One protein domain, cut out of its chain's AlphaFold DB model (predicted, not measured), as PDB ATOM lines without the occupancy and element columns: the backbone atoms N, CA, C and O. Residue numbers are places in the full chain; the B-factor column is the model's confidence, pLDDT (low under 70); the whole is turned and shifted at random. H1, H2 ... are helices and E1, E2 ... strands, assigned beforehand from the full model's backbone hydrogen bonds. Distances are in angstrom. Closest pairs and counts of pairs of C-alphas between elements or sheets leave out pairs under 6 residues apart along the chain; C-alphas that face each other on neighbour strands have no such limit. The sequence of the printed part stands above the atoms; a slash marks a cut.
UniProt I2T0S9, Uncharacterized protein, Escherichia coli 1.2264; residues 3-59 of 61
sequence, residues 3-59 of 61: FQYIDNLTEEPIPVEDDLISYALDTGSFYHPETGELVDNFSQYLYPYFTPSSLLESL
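AT A GLANCE: This is residues 3 to 59 of the 61 residues of an uncharacterized protein of Escherichia coli 1.2264 (UniProt I2T0S9). A small body made of a three-stranded sheet, with helix H1 near one end of it and a long loop from H1 back to the sheet, trails a free tail, residues 51 to 59, that ends in helix H2 and sticks out along the longest axis. The 57 printed residues hold E1, E2, H1, E3 and H2 in that order, under half of them in named elements, and the class is mixed, helices and strands. The sheet's order is E2, E1, E3, antiparallel throughout. The whole is loose, with a radius of gyration of the C-alphas of 13.0 A, and elongated, spanning 42 by 27 by 17 A.

IN THESE COORDINATES: E1 is residues 3 to 5, 6.8 A long, from C-alpha 3 at (-21.858, -24.141, 14.269). E2 is residues 14 to 16, 6.4 A. H1 is residues 18 to 27, 14.2 A. E3 is residues 46 to 49, 9.6 A. H2 is residues 54 to 59, 9.2 A, ending at C-alpha 59 at (-17.520, -6.866, -3.626).

HOW THE PARTS SIT: E1 is the inner strand. E1 and E2 form a hairpin, with N 5 and O 14 2.8 A apart, within hydrogen-bond range. E1 and E3 are antiparallel at 136 degrees, with N 4 and O 47 2.8 A apart, also within range. E2, H1 and E3 make a split strand-helix-strand unit, two strands of one sheet joined through a helix, with E1 between them in the sheet, and its crossover is right-handed. H1 is only just on the sheet, with 5 pairs of C-alphas within 10 A, and only grazes it with residues 18 to 21. The closest C-alphas of E1 and H1, Phe 3 and Asp 18, are 7.5 A apart. H2 is not on the sheet and is apart from H1. Each O i to N i+4 pair in H1 is within hydrogen-bond range; in H2, 1 of 2 is.

THE WHOLE: The C-alphas farthest apart, Asp 40 and Leu 59, are 41.8 A apart. The printed part has no cut. The link from H1 to E3 is long, with 18 residues. Residues 52 to 59 have pLDDT under 70.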
ATOM      1  N   PHE A   3     -21.061 -24.210  13.052       89.25
ATOM      2  CA  PHE A   3     -21.858 -24.141  14.269       89.25
ATOM      3  C   PHE A   3     -21.216 -23.186  15.257       89.25
ATOM      4  O   PHE A   3     -19.997 -23.108  15.361       89.25
ATOM      5  N   GLN A   4     -22.053 -22.469  15.987       90.81
ATOM      6  CA  GLN A   4     -21.643 -21.637  17.101       90.81
ATOM      7  C   GLN A   4     -22.357 -22.104  18.364       90.81
ATOM      8  O   GLN A   4     -23.523 -22.507  18.324       90.81
ATOM      9  N   TYR A   5     -21.635 -22.063  19.470       90.81
ATOM     10  CA  TYR A   5     -22.129 -22.316  20.804       90.81
ATOM     11  C   TYR A   5     -22.510 -20.979  21.438       90.81
ATOM     12  O   TYR A   5     -21.712 -20.042  21.444       90.81
ATOM     13  N   ILE A   6     -23.745 -20.881  21.920       89.88
ATOM     14  CA  ILE A   6     -24.283 -19.688  22.574       89.88
ATOM     15  C   ILE A   6     -24.842 -20.120  23.920       89.88
ATOM     16  O   ILE A   6     -25.782 -20.915  23.963       89.88
ATOM     17  N   ASP A   7     -24.304 -19.575  25.003       85.62
ATOM     18  CA  ASP A   7     -24.814 -19.800  26.348       85.62
ATOM     19  C   ASP A   7     -25.078 -18.477  27.080       85.62
ATOM     20  O   ASP A   7     -24.916 -17.393  26.530       85.62
ATOM     21  N   ASN A   8     -25.556 -18.564  28.322       80.25
ATOM     22  CA  ASN A   8     -25.887 -17.375  29.109       80.25
ATOM     23  C   ASN A   8     -24.662 -16.747  29.797       80.25
ATOM     24  O   ASN A   8     -24.810 -15.705  30.437       80.25
ATOM     25  N   LEU A   9     -23.495 -17.399  29.750       77.06
ATOM     26  CA  LEU A   9     -22.265 -16.928  30.384       77.06
ATOM     27  C   LEU A   9     -21.378 -16.152  29.408       77.06
ATOM     28  O   LEU A   9     -20.646 -15.267  29.851       77.06
ATOM     29  N   THR A  10     -21.440 -16.457  28.111       70.38
ATOM     30  CA  THR A  10     -20.663 -15.762  27.081       70.38
ATOM     31  C   THR A  10     -21.453 -14.620  26.442       70.38
ATOM     32  O   THR A  10     -22.601 -14.772  26.030       70.38
ATOM     33  N   GLU A  11     -20.839 -13.433  26.375       75.81
ATOM     34  CA  GLU A  11     -21.419 -12.279  25.670       75.81
ATOM     35  C   GLU A  11     -21.363 -12.450  24.141       75.81
ATOM     36  O   GLU A  11     -22.175 -11.857  23.428       75.81
ATOM     37  N   GLU A  12     -20.439 -13.275  23.635       84.94
ATOM     38  CA  GLU A  12     -20.218 -13.506  22.206       84.94
ATOM     39  C   GLU A  12     -20.371 -14.994  21.837       84.94
ATOM     40  O   GLU A  12     -19.896 -15.855  22.578       84.94
ATOM     41  N   PRO A  13     -20.992 -15.324  20.684       87.19
ATOM     42  CA  PRO A  13     -21.073 -16.698  20.193       87.19
ATOM     43  C   PRO A  13     -19.688 -17.298  19.957       87.19
ATOM     44  O   PRO A  13     -18.870 -16.720  19.239       87.19
ATOM     45  N   ILE A  14     -19.456 -18.499  20.479       90.38
ATOM     46  CA  ILE A  14     -18.180 -19.191  20.314       90.38
ATOM     47  C   ILE A  14     -18.259 -20.100  19.084       90.38
ATOM     48  O   ILE A  14     -19.118 -20.984  19.043       90.38
ATOM     49  N   PRO A  15     -17.387 -19.942  18.075       90.06
ATOM     50  CA  PRO A  15     -17.346 -20.861  16.946       90.06
ATOM     51  C   PRO A  15     -16.955 -22.269  17.412       90.06
ATOM     52  O   PRO A  15     -16.043 -22.453  18.218       90.06
ATOM     53  N   VAL A  16     -17.656 -23.273  16.895       89.62
ATOM     54  CA  VAL A  16     -17.431 -24.685  17.204       89.62
ATOM     55  C   VAL A  16     -16.834 -25.365  15.985       89.62
ATOM     56  O   VAL A  16     -17.396 -25.303  14.890       89.62
ATOM     57  N   GLU A  17     -15.711 -26.045  16.197       88.31
ATOM     58  CA  GLU A  17     -15.054 -26.853  15.174       88.31
ATOM     59  C   GLU A  17     -15.938 -28.029  14.733       88.31
ATOM     60  O   GLU A  17     -16.587 -28.692  15.551       88.31
ATOM     61  N   ASP A  18     -15.914 -28.338  13.436       86.62
ATOM     62  CA  ASP A  18     -16.725 -29.406  12.834       86.62
ATOM     63  C   ASP A  18     -16.442 -30.787  13.476       86.62
ATOM     64  O   ASP A  18     -17.337 -31.638  13.563       86.62
ATOM     65  N   ASP A  19     -15.229 -31.000  13.996       88.62
ATOM     66  CA  ASP A  19     -14.828 -32.224  14.702       88.62
ATOM     67  C   ASP A  19     -15.561 -32.398  16.042       88.62
ATOM     68  O   ASP A  19     -15.983 -33.507  16.377       88.62
ATOM     69  N   LEU A  20     -15.775 -31.311  16.796       87.56
ATOM     70  CA  LEU A  20     -16.511 -31.344  18.068       87.56
ATOM     71  C   LEU A  20     -17.992 -31.648  17.837       87.56
ATOM     72  O   LEU A  20     -18.599 -32.407  18.593       87.56
ATOM     73  N   ILE A  21     -18.562 -31.096  16.765       88.31
ATOM     74  CA  ILE A  21     -19.933 -31.399  16.345       88.31
ATOM     75  C   ILE A  21     -20.050 -32.869  15.954       88.31
ATOM     76  O   ILE A  21     -20.958 -33.561  16.408       88.31
ATOM     77  N   SER A  22     -19.111 -33.363  15.148       89.25
ATOM     78  CA  SER A  22     -19.089 -34.759  14.711       89.25
ATOM     79  C   SER A  22     -18.977 -35.715  15.898       89.25
ATOM     80  O   SER A  22     -19.734 -36.679  15.984       89.25
ATOM     81  N   TYR A  23     -18.102 -35.406  16.859       90.00
ATOM     82  CA  TYR A  23     -17.960 -36.166  18.097       90.00
ATOM     83  C   TYR A  23     -19.244 -36.163  18.933       90.00
ATOM     84  O   TYR A  23     -19.658 -37.210  19.431       90.00
ATOM     85  N   ALA A  24     -19.908 -35.015  19.070       90.38
ATOM     86  CA  ALA A  24     -21.143 -34.910  19.841       90.38
ATOM     87  C   ALA A  24     -22.321 -35.642  19.194       90.38
ATOM     88  O   ALA A  24     -23.154 -36.207  19.902       90.38
ATOM     89  N   LEU A  25     -22.377 -35.681  17.862       87.31
ATOM     90  CA  LEU A  25     -23.378 -36.452  17.126       87.31
ATOM     91  C   LEU A  25     -23.138 -37.965  17.216       87.31
ATOM     92  O   LEU A  25     -24.105 -38.720  17.263       87.31
ATOM     93  N   ASP A  26     -21.876 -38.403  17.250       92.31
ATOM     94  CA  ASP A  26     -21.507 -39.819  17.373       92.31
ATOM     95  C   ASP A  26     -21.699 -40.348  18.803       92.31
ATOM     96  O   ASP A  26     -22.300 -41.400  19.020       92.31
ATOM     97  N   THR A  27     -21.229 -39.590  19.795       90.88
ATOM     98  CA  THR A  27     -21.170 -40.039  21.195       90.88
ATOM     99  C   THR A  27     -22.356 -39.590  22.043       90.88
ATOM    100  O   THR A  27     -22.590 -40.155  23.112       90.88
ATOM    101  N   GLY A  28     -23.095 -38.569  21.603       90.69
ATOM    102  CA  GLY A  28     -24.111 -37.899  22.415       90.69
ATOM    103  C   GLY A  28     -23.535 -36.992  23.508       90.69
ATOM    104  O   GLY A  28     -24.292 -36.541  24.364       90.69
ATOM    105  N   SER A  29     -22.226 -36.722  23.488       91.19
ATOM    106  CA  SER A  29     -21.526 -35.894  24.473       91.19
ATOM    107  C   SER A  29     -20.861 -34.701  23.802       91.19
ATOM    108  O   SER A  29     -20.063 -34.863  22.882       91.19
ATOM    109  N   PHE A  30     -21.134 -33.499  24.299       92.62
ATOM    110  CA  PHE A  30     -20.495 -32.272  23.830       92.62
ATOM    111  C   PHE A  30     -19.676 -31.642  24.951       92.62
ATOM    112  O   PHE A  30     -20.128 -31.577  26.095       92.62
ATOM    113  N   TYR A  31     -18.487 -31.161  24.602       90.06
ATOM    114  CA  TYR A  31     -17.609 -30.434  25.508       90.06
ATOM    115  C   TYR A  31     -17.548 -28.973  25.086       90.06
ATOM    116  O   TYR A  31     -17.400 -28.671  23.902       90.06
ATOM    117  N   HIS A  32     -17.659 -28.075  26.059       87.75
ATOM    118  CA  HIS A  32     -17.591 -26.644  25.835       87.75
ATOM    119  C   HIS A  32     -16.252 -26.287  25.165       87.75
ATOM    120  O   HIS A  32     -15.202 -26.665  25.692       87.75
ATOM    121  N   PRO A  33     -16.253 -25.539  24.049       85.56
ATOM    122  CA  PRO A  33     -15.040 -25.258  23.276       85.56
ATOM    123  C   PRO A  33     -13.967 -24.505  24.078       85.56
ATOM    124  O   PRO A  33     -12.784 -24.789  23.924       85.56
ATOM    125  N   GLU A  34     -14.364 -23.586  24.965       86.44
ATOM    126  CA  GLU A  34     -13.409 -22.839  25.803       86.44
ATOM    127  C   GLU A  34     -13.077 -23.490  27.155       86.44
ATOM    128  O   GLU A  34     -11.911 -23.524  27.543       86.44
ATOM    129  N   THR A  35     -14.071 -23.998  27.895       85.88
ATOM    130  CA  THR A  35     -13.846 -24.525  29.253       85.88
ATOM    131  C   THR A  35     -13.513 -26.017  29.278       85.88
ATOM    132  O   THR A  35     -12.967 -26.507  30.267       85.88
ATOM    133  N   GLY A  36     -13.821 -26.757  28.207       86.69
ATOM    134  CA  GLY A  36     -13.672 -28.213  28.141       86.69
ATOM    135  C   GLY A  36     -14.662 -28.979  29.021       86.69
ATOM    136  O   GLY A  36     -14.526 -30.192  29.185       86.69
ATOM    137  N   GLU A  37     -15.649 -28.301  29.606       88.81
ATOM    138  CA  GLU A  37     -16.648 -28.927  30.468       88.81
ATOM    139  C   GLU A  37     -17.706 -29.662  29.646       88.81
ATOM    140  O   GLU A  37     -18.087 -29.223  28.563       88.81
ATOM    141  N   LEU A  38     -18.193 -30.793  30.160       89.94
ATOM    142  CA  LEU A  38     -19.295 -31.516  29.532       89.94
ATOM    143  C   LEU A  38     -20.570 -30.669  29.630       89.94
ATOM    144  O   LEU A  38     -20.967 -30.274  30.726       89.94
ATOM    145  N   VAL A  39     -21.222 -30.420  28.496       89.62
ATOM    146  CA  VAL A  39     -22.460 -29.639  28.441       89.62
ATOM    147  C   VAL A  39     -23.657 -30.570  28.292       89.62
ATOM    148  O   VAL A  39     -23.881 -31.178  27.242       89.62
ATOM    149  N   ASP A  40     -24.475 -30.635  29.337       87.31
ATOM    150  CA  ASP A  40     -25.777 -31.289  29.275       87.31
ATOM    151  C   ASP A  40     -26.738 -30.520  28.358       87.31
ATOM    152  O   ASP A  40     -26.813 -29.291  28.385       87.31
ATOM    153  N   ASN A  41     -27.534 -31.249  27.572       87.19
ATOM    154  CA  ASN A  41     -28.503 -30.672  26.628       87.19
ATOM    155  C   ASN A  41     -27.881 -29.672  25.631       87.19
ATOM    156  O   ASN A  41     -28.539 -28.718  25.213       87.19
ATOM    157  N   PHE A  42     -26.636 -29.920  25.208       87.12
ATOM    158  CA  PHE A  42     -25.870 -29.079  24.280       87.12
ATOM    159  C   PHE A  42     -26.620 -28.673  23.001       87.12
ATOM    160  O   PHE A  42     -26.361 -27.611  22.440       87.12
ATOM    161  N   SER A  43     -27.591 -29.473  22.552       86.75
ATOM    162  CA  SER A  43     -28.433 -29.169  21.389       86.75
ATOM    163  C   SER A  43     -29.221 -27.856  21.512       86.75
ATOM    164  O   SER A  43     -29.640 -27.321  20.494       86.75
ATOM    165  N   GLN A  44     -29.439 -27.336  22.727       89.81
ATOM    166  CA  GLN A  44     -30.104 -26.042  22.953       89.81
ATOM    167  C   GLN A  44     -29.168 -24.839  22.772       89.81
ATOM    168  O   GLN A  44     -29.635 -23.711  22.611       89.81
ATOM    169  N   TYR A  45     -27.860 -25.088  22.801       89.25
ATOM    170  CA  TYR A  45     -26.817 -24.068  22.745       89.25
ATOM    171  C   TYR A  45     -26.079 -24.064  21.402       89.25
ATOM    172  O   TYR A  45     -25.378 -23.105  21.096       89.25
ATOM    173  N   LEU A  46     -26.240 -25.107  20.579       90.06
ATOM    174  CA  LEU A  46     -25.642 -25.197  19.247       90.06
ATOM    175  C   LEU A  46     -26.554 -24.612  18.172       90.06
ATOM    176  O   LEU A  46     -27.642 -25.126  17.908       90.06
ATOM    177  N   TYR A  47     -26.051 -23.599  17.474       89.50
ATOM    178  CA  TYR A  47     -26.755 -22.935  16.386       89.50
ATOM    179  C   TYR A  47     -25.933 -22.998  15.100       89.50
ATOM    180  O   TYR A  47     -24.748 -22.662  15.117       89.50
ATOM    181  N   PRO A  48     -26.524 -23.402  13.964       88.88
ATOM    182  CA  PRO A  48     -25.851 -23.292  12.684       88.88
ATOM    183  C   PRO A  48     -25.748 -21.818  12.281       88.88
ATOM    184  O   PRO A  48     -26.711 -21.059  12.420       88.88
ATOM    185  N   TYR A  49     -24.605 -21.421  11.733       85.31
ATOM    186  CA  TYR A  49     -24.404 -20.080  11.196       85.31
ATOM    187  C   TYR A  49     -23.712 -20.117   9.834       85.31
ATOM    188  O   TYR A  49     -23.059 -21.090   9.445       85.31
ATOM    189  N   PHE A  50     -23.906 -19.037   9.084       81.31
ATOM    190  CA  PHE A  50     -23.303 -18.842   7.777       81.31
ATOM    191  C   PHE A  50     -22.283 -17.722   7.882       81.31
ATOM    192  O   PHE A  50     -22.637 -16.579   8.164       81.31
ATOM    193  N   THR A  51     -21.025 -18.043   7.617       71.25
ATOM    194  CA  THR A  51     -20.018 -17.037   7.305       71.25
ATOM    195  C   THR A  51     -20.164 -16.663   5.831       71.25
ATOM    196  O   THR A  51     -20.158 -17.555   4.972       71.25
ATOM    197  N   PRO A  52     -20.336 -15.370   5.493       67.50
ATOM    198  CA  PRO A  52     -20.177 -14.947   4.114       67.50
ATOM    199  C   PRO A  52     -18.789 -15.390   3.654       67.50
ATOM    200  O   PRO A  52     -17.800 -15.191   4.357       67.50
ATOM    201  N   SER A  53     -18.712 -16.045   2.495       65.88
ATOM    202  CA  SER A  53     -17.405 -16.380   1.939       65.88
ATOM    203  C   SER A  53     -16.652 -15.082   1.642       65.88
ATOM    204  O   SER A  53     -17.275 -14.074   1.307       65.88
ATOM    205  N   SER A  54     -15.319 -15.102   1.706       63.16
ATOM    206  CA  SER A  54     -14.469 -13.930   1.419       63.16
ATOM    207  C   SER A  54     -14.751 -13.275   0.053       63.16
ATOM    208  O   SER A  54     -14.363 -12.137  -0.185       63.16
ATOM    209  N   LEU A  55     -15.466 -13.971  -0.839       59.25
ATOM    210  CA  LEU A  55     -15.974 -13.453  -2.110       59.25
ATOM    211  C   LEU A  55     -16.997 -12.309  -1.949       59.25
ATOM    212  O   LEU A  55     -17.114 -11.469  -2.833       59.25
ATOM    213  N   LEU A  56     -17.770 -12.288  -0.860       59.09
ATOM    214  CA  LEU A  56     -18.735 -11.221  -0.568       59.09
ATOM    215  C   LEU A  56     -18.060  -9.984   0.035       59.09
ATOM    216  O   LEU A  56     -18.525  -8.876  -0.210       59.09
ATOM    217  N   GLU A  57     -16.957 -10.156   0.769       58.81
ATOM    218  CA  GLU A  57     -16.173  -9.035   1.306       58.81
ATOM    219  C   GLU A  57     -15.478  -8.240   0.194       58.81
ATOM    220  O   GLU A  57     -15.450  -7.014   0.242       58.81
ATOM    221  N   SER A  58     -14.999  -8.916  -0.857       58.72
ATOM    222  CA  SER A  58     -14.307  -8.261  -1.975       58.72
ATOM    223  C   SER A  58     -15.218  -7.487  -2.935       58.72
ATOM    224  O   SER A  58     -14.723  -6.753  -3.784       58.72
ATOM    225  N   LEU A  59     -16.545  -7.629  -2.829       60.22
ATOM    226  CA  LEU A  59     -17.520  -6.866  -3.626       60.22
ATOM    227  C   LEU A  59     -17.836  -5.480  -3.034       60.22
ATOM    228  O   LEU A  59     -18.608  -4.729  -3.631       60.22
TER     229      LEU A  59